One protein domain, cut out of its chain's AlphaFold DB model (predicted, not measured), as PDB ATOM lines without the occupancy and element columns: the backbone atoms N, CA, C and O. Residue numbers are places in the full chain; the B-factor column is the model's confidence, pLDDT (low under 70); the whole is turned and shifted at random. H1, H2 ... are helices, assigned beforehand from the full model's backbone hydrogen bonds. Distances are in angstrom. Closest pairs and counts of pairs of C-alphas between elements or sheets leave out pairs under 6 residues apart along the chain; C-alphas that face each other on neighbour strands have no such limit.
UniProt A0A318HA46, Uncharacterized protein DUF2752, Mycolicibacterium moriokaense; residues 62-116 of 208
ATOM      1  N   ASP A  62      58.521  32.161 -29.940       58.44
ATOM      2  CA  ASP A  62      57.430  32.203 -30.902       58.44
ATOM      3  C   ASP A  62      56.690  33.546 -30.761       58.44
ATOM      4  O   ASP A  62      56.148  33.832 -29.684       58.44
ATOM      5  N   PRO A  63      56.621  34.395 -31.806       58.53
ATOM      6  CA  PRO A  63      55.898  35.670 -31.739       58.53
ATOM      7  C   PRO A  63      54.402  35.468 -31.433       58.53
ATOM      8  O   PRO A  63      53.718  36.384 -30.973       58.53
ATOM      9  N   LEU A  64      53.910  34.243 -31.636       62.97
ATOM     10  CA  LEU A  64      52.570  33.779 -31.293       62.97
ATOM     11  C   LEU A  64      52.344  33.567 -29.787       62.97
ATOM     12  O   LEU A  64      51.211  33.731 -29.341       62.97
ATOM     13  N   CYS A  65      53.382  33.298 -28.986       68.19
ATOM     14  CA  CYS A  65      53.256  33.126 -27.529       68.19
ATOM     15  C   CYS A  65      52.819  34.431 -26.837       68.19
ATOM     16  O   CYS A  65      51.923  34.445 -25.991       68.19
ATOM     17  N   GLY A  66      53.363  35.573 -27.272       66.94
ATOM     18  CA  GLY A  66      52.845  36.880 -26.853       66.94
ATOM     19  C   GLY A  66      51.478  37.208 -27.467       66.94
ATOM     20  O   GLY A  66      50.729  38.037 -26.942       66.94
ATOM     21  N   GLY A  67      51.136  36.550 -28.574       70.12
ATOM     22  CA  GLY A  67      49.872  36.724 -29.273       70.12
ATOM     23  C   GLY A  67      48.680  36.127 -28.530       70.12
ATOM     24  O   GLY A  67      47.692  36.816 -28.297       70.12
ATOM     25  N   THR A  68      48.783  34.882 -28.076       70.88
ATOM     26  CA  THR A  68      47.717  34.233 -27.293       70.88
ATOM     27  C   THR A  68      47.446  34.972 -25.985       70.88
ATOM     28  O   THR A  68      46.293  35.223 -25.635       70.88
ATOM     29  N   ARG A  69      48.504  35.421 -25.303       73.00
ATOM     30  CA  ARG A  69      48.388  36.208 -24.070       73.00
ATOM     31  C   ARG A  69      47.751  37.584 -24.283       73.00
ATOM     32  O   ARG A  69      46.953  38.016 -23.458       73.00
ATOM     33  N   SER A  70      48.064  38.265 -25.385       71.94
ATOM     34  CA  SER A  70      47.408  39.538 -25.721       71.94
ATOM     35  C   SER A  70      45.935  39.343 -26.086       71.94
ATOM     36  O   SER A  70      45.103  40.124 -25.634       71.94
ATOM     37  N   VAL A  71      45.565  38.269 -26.792       72.19
ATOM     38  CA  VAL A  71      44.145  37.939 -27.031       72.19
ATOM     39  C   VAL A  71      43.397  37.722 -25.713       72.19
ATOM     40  O   VAL A  71      42.301  38.253 -25.548       72.19
ATOM     41  N   TYR A  72      44.009  37.028 -24.752       75.56
ATOM     42  CA  TYR A  72      43.410  36.807 -23.434       75.56
ATOM     43  C   TYR A  72      43.186  38.124 -22.668       75.56
ATOM     44  O   TYR A  72      42.107  38.356 -22.128       75.56
ATOM     45  N   LEU A  73      44.168  39.035 -22.688       76.62
ATOM     46  CA  LEU A  73      44.027  40.380 -22.106       76.62
ATOM     47  C   LEU A  73      42.959  41.220 -22.824       76.62
ATOM     48  O   LEU A  73      42.216  41.957 -22.179       76.62
ATOM     49  N   THR A  74      42.833  41.061 -24.146       78.56
ATOM     50  CA  THR A  74      41.795  41.732 -24.943       78.56
ATOM     51  C   THR A  74      40.403  41.251 -24.532       78.56
ATOM     52  O   THR A  74      39.488  42.060 -24.397       78.56
ATOM     53  N   GLN A  75      40.243  39.943 -24.304       75.94
ATOM     54  CA  GLN A  75      38.988  39.342 -23.838       75.94
ATOM     55  C   GLN A  75      38.644  39.755 -22.403       75.94
ATOM     56  O   GLN A  75      37.473  39.963 -22.100       75.94
ATOM     57  N   GLY A  76      39.653  39.936 -21.548       80.50
ATOM     58  CA  GLY A  76      39.492  40.458 -20.188       80.50
ATOM     59  C   GLY A  76      39.156  41.954 -20.104       80.50
ATOM     60  O   GLY A  76      38.939  42.454 -19.008       80.50
ATOM     61  N   GLY A  77      39.114  42.678 -21.231       81.94
ATOM     62  CA  GLY A  77      38.844  44.122 -21.267       81.94
ATOM     63  C   GLY A  77      40.057  45.013 -20.962       81.94
ATOM     64  O   GLY A  77      39.952  46.237 -21.035       81.94
ATOM     65  N   GLU A  78      41.231  44.430 -20.711       85.25
ATOM     66  CA  GLU A  78      42.482  45.131 -20.389       85.25
ATOM     67  C   GLU A  78      43.212  45.595 -21.664       85.25
ATOM     68  O   GLU A  78      44.350  45.215 -21.974       85.25
ATOM     69  N   LEU A  79      42.542  46.435 -22.459       79.69
ATOM     70  CA  LEU A  79      43.039  46.897 -23.764       79.69
ATOM     71  C   LEU A  79      44.369  47.656 -23.660       79.69
ATOM     72  O   LEU A  79      45.216  47.562 -24.549       79.69
ATOM     73  N   ARG A  80      44.581  48.390 -22.562       82.56
ATOM     74  CA  ARG A  80      45.811  49.161 -22.342       82.56
ATOM     75  C   ARG A  80      47.027  48.251 -22.181       82.56
ATOM     76  O   ARG A  80      48.071  48.522 -22.774       82.56
ATOM     77  N   GLU A  81      46.867  47.160 -21.441       78.69
ATOM     78  CA  GLU A  81      47.937  46.187 -21.226       78.69
ATOM     79  C   GLU A  81      48.170  45.335 -22.478       78.69
ATOM     80  O   GLU A  81      49.306  45.013 -22.824       78.69
ATOM     81  N   THR A  82      47.105  45.081 -23.242       76.56
ATOM     82  CA  THR A  82      47.169  44.396 -24.539       76.56
ATOM     83  C   THR A  82      48.058  45.140 -25.540       76.56
ATOM     84  O   THR A  82      48.965  44.544 -26.127       76.56
ATOM     85  N   VAL A  83      47.834  46.449 -25.722       80.69
ATOM     86  CA  VAL A  83      48.613  47.272 -26.664       80.69
ATOM     87  C   VAL A  83      50.074  47.368 -26.228       80.69
ATOM     88  O   VAL A  83      50.971  47.383 -27.071       80.69
ATOM     89  N   ARG A  84      50.321  47.401 -24.912       79.88
ATOM     90  CA  ARG A  84      51.669  47.465 -24.342       79.88
ATOM     91  C   ARG A  84      52.451  46.168 -24.544       79.88
ATOM     92  O   ARG A  84      53.663  46.224 -24.731       79.88
ATOM     93  N   TYR A  85      51.762  45.027 -24.525       77.19
ATOM     94  CA  TYR A  85      52.370  43.710 -24.702       77.19
ATOM     95  C   TYR A  85      52.604  43.368 -26.179       77.19
ATOM     96  O   TYR A  85      53.695  42.936 -26.548       77.19
ATOM     97  N   ASN A  86      51.589  43.555 -27.035       75.44
ATOM     98  CA  ASN A  86      51.698  43.294 -28.470       75.44
ATOM     99  C   ASN A  86      50.722  44.172 -29.289       75.44
ATOM    100  O   ASN A  86      49.551  43.814 -29.476       75.44
ATOM    101  N   PRO A  87      51.192  45.305 -29.845       73.75
ATOM    102  CA  PRO A  87      50.332  46.208 -30.605       73.75
ATOM    103  C   PRO A  87      49.865  45.600 -31.936       73.75
ATOM    104  O   PRO A  87      48.796  45.962 -32.427       73.75
ATOM    105  N   ALA A  88      50.614  44.649 -32.510       72.50
ATOM    106  CA  ALA A  88      50.255  44.024 -33.782       72.50
ATOM    107  C   ALA A  88      48.961  43.207 -33.667       72.50
ATOM    108  O   ALA A  88      48.108  43.277 -34.549       72.50
ATOM    109  N   VAL A  89      48.775  42.494 -32.553       72.94
ATOM    110  CA  VAL A  89      47.554  41.712 -32.299       72.94
ATOM    111  C   VAL A  89      46.348  42.617 -32.108       72.94
ATOM    112  O   VAL A  89      45.293  42.353 -32.679       72.94
ATOM    113  N   SER A  90      46.520  43.731 -31.393       74.88
ATOM    114  CA  SER A  90      45.455  44.724 -31.215       74.88
ATOM    115  C   SER A  90      44.972  45.272 -32.565       74.88
ATOM    116  O   SER A  90      43.769  45.336 -32.819       74.88
ATOM    117  N   LEU A  91      45.901  45.594 -33.474       76.31
ATOM    118  CA  LEU A  91      45.567  46.039 -34.832       76.31
ATOM    119  C   LEU A  91      44.848  44.955 -35.643       76.31
ATOM    120  O   LEU A  91      43.901  45.258 -36.369       76.31
ATOM    121  N   LEU A  92      45.270  43.698 -35.506       74.56
ATOM    122  CA  LEU A  92      44.680  42.566 -36.219       74.56
ATOM    123  C   LEU A  92      43.236  42.305 -35.758       74.56
ATOM    124  O   LEU A  92      42.355  42.101 -36.593       74.56
ATOM    125  N   VAL A  93      42.969  42.402 -34.450       75.38
ATOM    126  CA  VAL A  93      41.614  42.295 -33.880       75.38
ATOM    127  C   VAL A  93      40.711  43.418 -34.394       75.38
ATOM    128  O   VAL A  93      39.591  43.149 -34.832       75.38
ATOM    129  N   VAL A  94      41.195  44.665 -34.414       78.69
ATOM    130  CA  VAL A  94      40.433  45.803 -34.958       78.69
ATOM    131  C   VAL A  94      40.148  45.608 -36.449       78.69
ATOM    132  O   VAL A  94      39.011  45.786 -36.884       78.69
ATOM    133  N   ALA A  95      41.145  45.195 -37.235       75.94
ATOM    134  CA  ALA A  95      40.966  44.924 -38.659       75.94
ATOM    135  C   ALA A  95      39.922  43.821 -38.899       75.94
ATOM    136  O   ALA A  95      39.029  43.987 -39.733       75.94
ATOM    137  N   ALA A  96      39.979  42.732 -38.128       74.69
ATOM    138  CA  ALA A  96      38.986  41.668 -38.184       74.69
ATOM    139  C   ALA A  96      37.581  42.192 -37.840       74.69
ATOM    140  O   ALA A  96      36.643  41.956 -38.602       74.69
ATOM    141  N   ALA A  97      37.434  42.972 -36.765       77.19
ATOM    142  CA  ALA A  97      36.155  43.564 -36.371       77.19
ATOM    143  C   ALA A  97      35.566  44.471 -37.467       77.19
ATOM    144  O   ALA A  97      34.372  44.390 -37.758       77.19
ATOM    145  N   VAL A  98      36.395  45.283 -38.132       78.25
ATOM    146  CA  VAL A  98      35.971  46.133 -39.258       78.25
ATOM    147  C   VAL A  98      35.487  45.293 -40.444       78.25
ATOM    148  O   VAL A  98      34.448  45.605 -41.033       78.25
ATOM    149  N   VAL A  99      36.194  44.212 -40.791       75.44
ATOM    150  CA  VAL A  99      35.787  43.299 -41.875       75.44
ATOM    151  C   VAL A  99      34.448  42.631 -41.559       75.44
ATOM    152  O   VAL A  99      33.580  42.557 -42.432       75.44
ATOM    153  N   VAL A 100      34.240  42.207 -40.312       73.94
ATOM    154  CA  VAL A 100      32.972  41.613 -39.868       73.94
ATOM    155  C   VAL A 100      31.851  42.633 -39.878       73.94
ATOM    156  O   VAL A 100      30.792  42.351 -40.429       73.94
ATOM    157  N   LEU A 101      32.073  43.831 -39.339       76.69
ATOM    158  CA  LEU A 101      31.076  44.895 -39.362       76.69
ATOM    159  C   LEU A 101      30.677  45.217 -40.803       76.69
ATOM    160  O   LEU A 101      29.493  45.316 -41.109       76.69
ATOM    161  N   ARG A 102      31.647  45.293 -41.718       77.44
ATOM    162  CA  ARG A 102      31.387  45.476 -43.149       77.44
ATOM    163  C   ARG A 102      30.566  44.325 -43.738       77.44
ATOM    164  O   ARG A 102      29.648  44.588 -44.515       77.44
ATOM    165  N   ALA A 103      30.889  43.079 -43.401       70.12
ATOM    166  CA  ALA A 103      30.149  41.901 -43.848       70.12
ATOM    167  C   ALA A 103      28.704  41.907 -43.330       70.12
ATOM    168  O   ALA A 103      27.775  41.690 -44.105       70.12
ATOM    169  N   VAL A 104      28.512  42.222 -42.047       74.00
ATOM    170  CA  VAL A 104      27.200  42.339 -41.403       74.00
ATOM    171  C   VAL A 104      26.411  43.484 -42.019       74.00
ATOM    172  O   VAL A 104      25.267  43.268 -42.378       74.00
ATOM    173  N   VAL A 105      27.012  44.659 -42.227       74.25
ATOM    174  CA  VAL A 105      26.356  45.787 -42.905       74.25
ATOM    175  C   VAL A 105      25.966  45.411 -44.330       74.25
ATOM    176  O   VAL A 105      24.839  45.676 -44.717       74.25
ATOM    177  N   GLY A 106      26.829  44.744 -45.104       65.94
ATOM    178  CA  GLY A 106      26.471  44.253 -46.443       65.94
ATOM    179  C   GLY A 106      25.343  43.213 -46.422       65.94
ATOM    180  O   GLY A 106      24.495  43.185 -47.317       65.94
ATOM    181  N   TRP A 107      25.290  42.401 -45.365       64.44
ATOM    182  CA  TRP A 107      24.235  41.420 -45.153       64.44
ATOM    183  C   TRP A 107      22.900  42.057 -44.765       64.44
ATOM    184  O   TRP A 107      21.859  41.725 -45.337       64.44
ATOM    185  N   THR A 108      22.916  42.951 -43.782       72.81
ATOM    186  CA  THR A 108      21.714  43.556 -43.204       72.81
ATOM    187  C   THR A 108      21.174  44.680 -44.066       72.81
ATOM    188  O   THR A 108      19.958  44.846 -44.135       72.81
ATOM    189  N   SER A 109      22.036  45.426 -44.763       64.50
ATOM    190  CA  SER A 109      21.591  46.614 -45.477       64.50
ATOM    191  C   SER A 109      20.777  46.291 -46.724       64.50
ATOM    192  O   SER A 109      19.957  47.120 -47.085       64.50
ATOM    193  N   ARG A 110      20.974  45.167 -47.439       54.34
ATOM    194  CA  ARG A 110      20.456  44.955 -48.825       54.34
ATOM    195  C   ARG A 110      20.701  46.135 -49.799       54.34
ATOM    196  O   ARG A 110      20.291  46.069 -50.955       54.34
ATOM    197  N   TYR A 111      21.391  47.186 -49.366       45.69
ATOM    198  CA  TYR A 111      21.649  48.424 -50.072       45.69
ATOM    199  C   TYR A 111      23.151  48.499 -50.273       45.69
ATOM    200  O   TYR A 111      23.939  48.563 -49.325       45.69
ATOM    201  N   CYS A 112      23.527  48.440 -51.548       48.78
ATOM    202  CA  CYS A 112      24.877  48.629 -52.032       48.78
ATOM    203  C   CYS A 112      25.486  49.869 -51.375       48.78
ATOM    204  O   CYS A 112      25.024  50.982 -51.609       48.78
ATOM    205  N   THR A 113      26.538  49.686 -50.577       45.84
ATOM    206  CA  THR A 113      27.365  50.805 -50.129       45.84
ATOM    207  C   THR A 113      27.897  51.526 -51.371       45.84
ATOM    208  O   THR A 113      28.548  50.868 -52.185       45.84
ATOM    209  N   PRO A 114      27.615  52.818 -51.601       45.22
ATOM    210  CA  PRO A 114      28.135  53.520 -52.769       45.22
ATOM    211  C   PRO A 114      29.661  53.595 -52.663       45.22
ATOM    212  O   PRO A 114      30.197  53.988 -51.632       45.22
ATOM    213  N   TYR A 115      30.369  53.167 -53.710       47.91
ATOM    214  CA  TYR A 115      31.782  53.514 -53.865       47.91
ATOM    215  C   TYR A 115      31.836  54.767 -54.740       47.91
ATOM    216  O   TYR A 115      31.121  54.796 -55.747       47.91
ATOM    217  N   PRO A 116      32.658  55.776 -54.410       44.31
ATOM    218  CA  PRO A 116      32.953  56.835 -55.356       44.31
ATOM    219  C   PRO A 116      33.698  56.202 -56.535       44.31
ATOM    220  O   PRO A 116      34.845  55.778 -56.415       44.31
TER     221      PRO A 116
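This is residues 62 to 116 of the 208 residues of the protein "Uncharacterized protein DUF2752" of Mycolicibacterium moriokaense (UniProt A0A318HA46). A short helical hairpin, H1 and H2 side by side, forms a head at the beginning of one long helix, H3, which makes the length as an arm; of this arm, residues 94 to 101 and 106 to 109 stick out free. The printed part has 55 residues with three named helices, H1, H2 and H3 in chain order, and is all helix. It is only just loose, close to extended, with a radius of gyration of the C-alphas of 15.0 A, and elongated, spanning 42 by 21 by 17 A.

H1, residues 65 to 75, and H2, residues 79 to 85, touch as a hairpin at a shallow tilt of 9 degrees, opposite ways; their closest C-alphas, of Ser 70 and Thr 82, are 5.0 A apart. H3, residues 87 to 109, touches H1 with residues 89 to 90 alone, at a steep tilt of 51 degrees, the same way; the closest C-alphas, of Gly 67 and Val 89, are 6.3 A apart. H2 and H3 only just touch, with 3 pairs of C-alphas within 8 A, only at the corner by their link and with residues 89 to 90 of H3 alone; the closest C-alphas are those of Val 83 and Ser 90, 6.1 A. Every O i to N i+4 pair is within hydrogen-bond range in H2 and H3, and 6 of 7 in H1.

H1 begins at C-alpha 65 (53.256, 33.126, -27.529) and is 16.0 A long; H2 is 9.9 A long. H3 runs 32.4 A from C-alpha 87 (50.332, 46.208, -30.605) to C-alpha 109 (21.591, 46.614, -45.477).

The C-alphas farthest apart, of Asp 62 and Tyr 111, are 43.7 A apart. The printed part has no cut, and both links are tight. Mean pLDDT of the printed part is 70.6; residues 62 to 66, 106 to 107 and 109 to 116 are under 70.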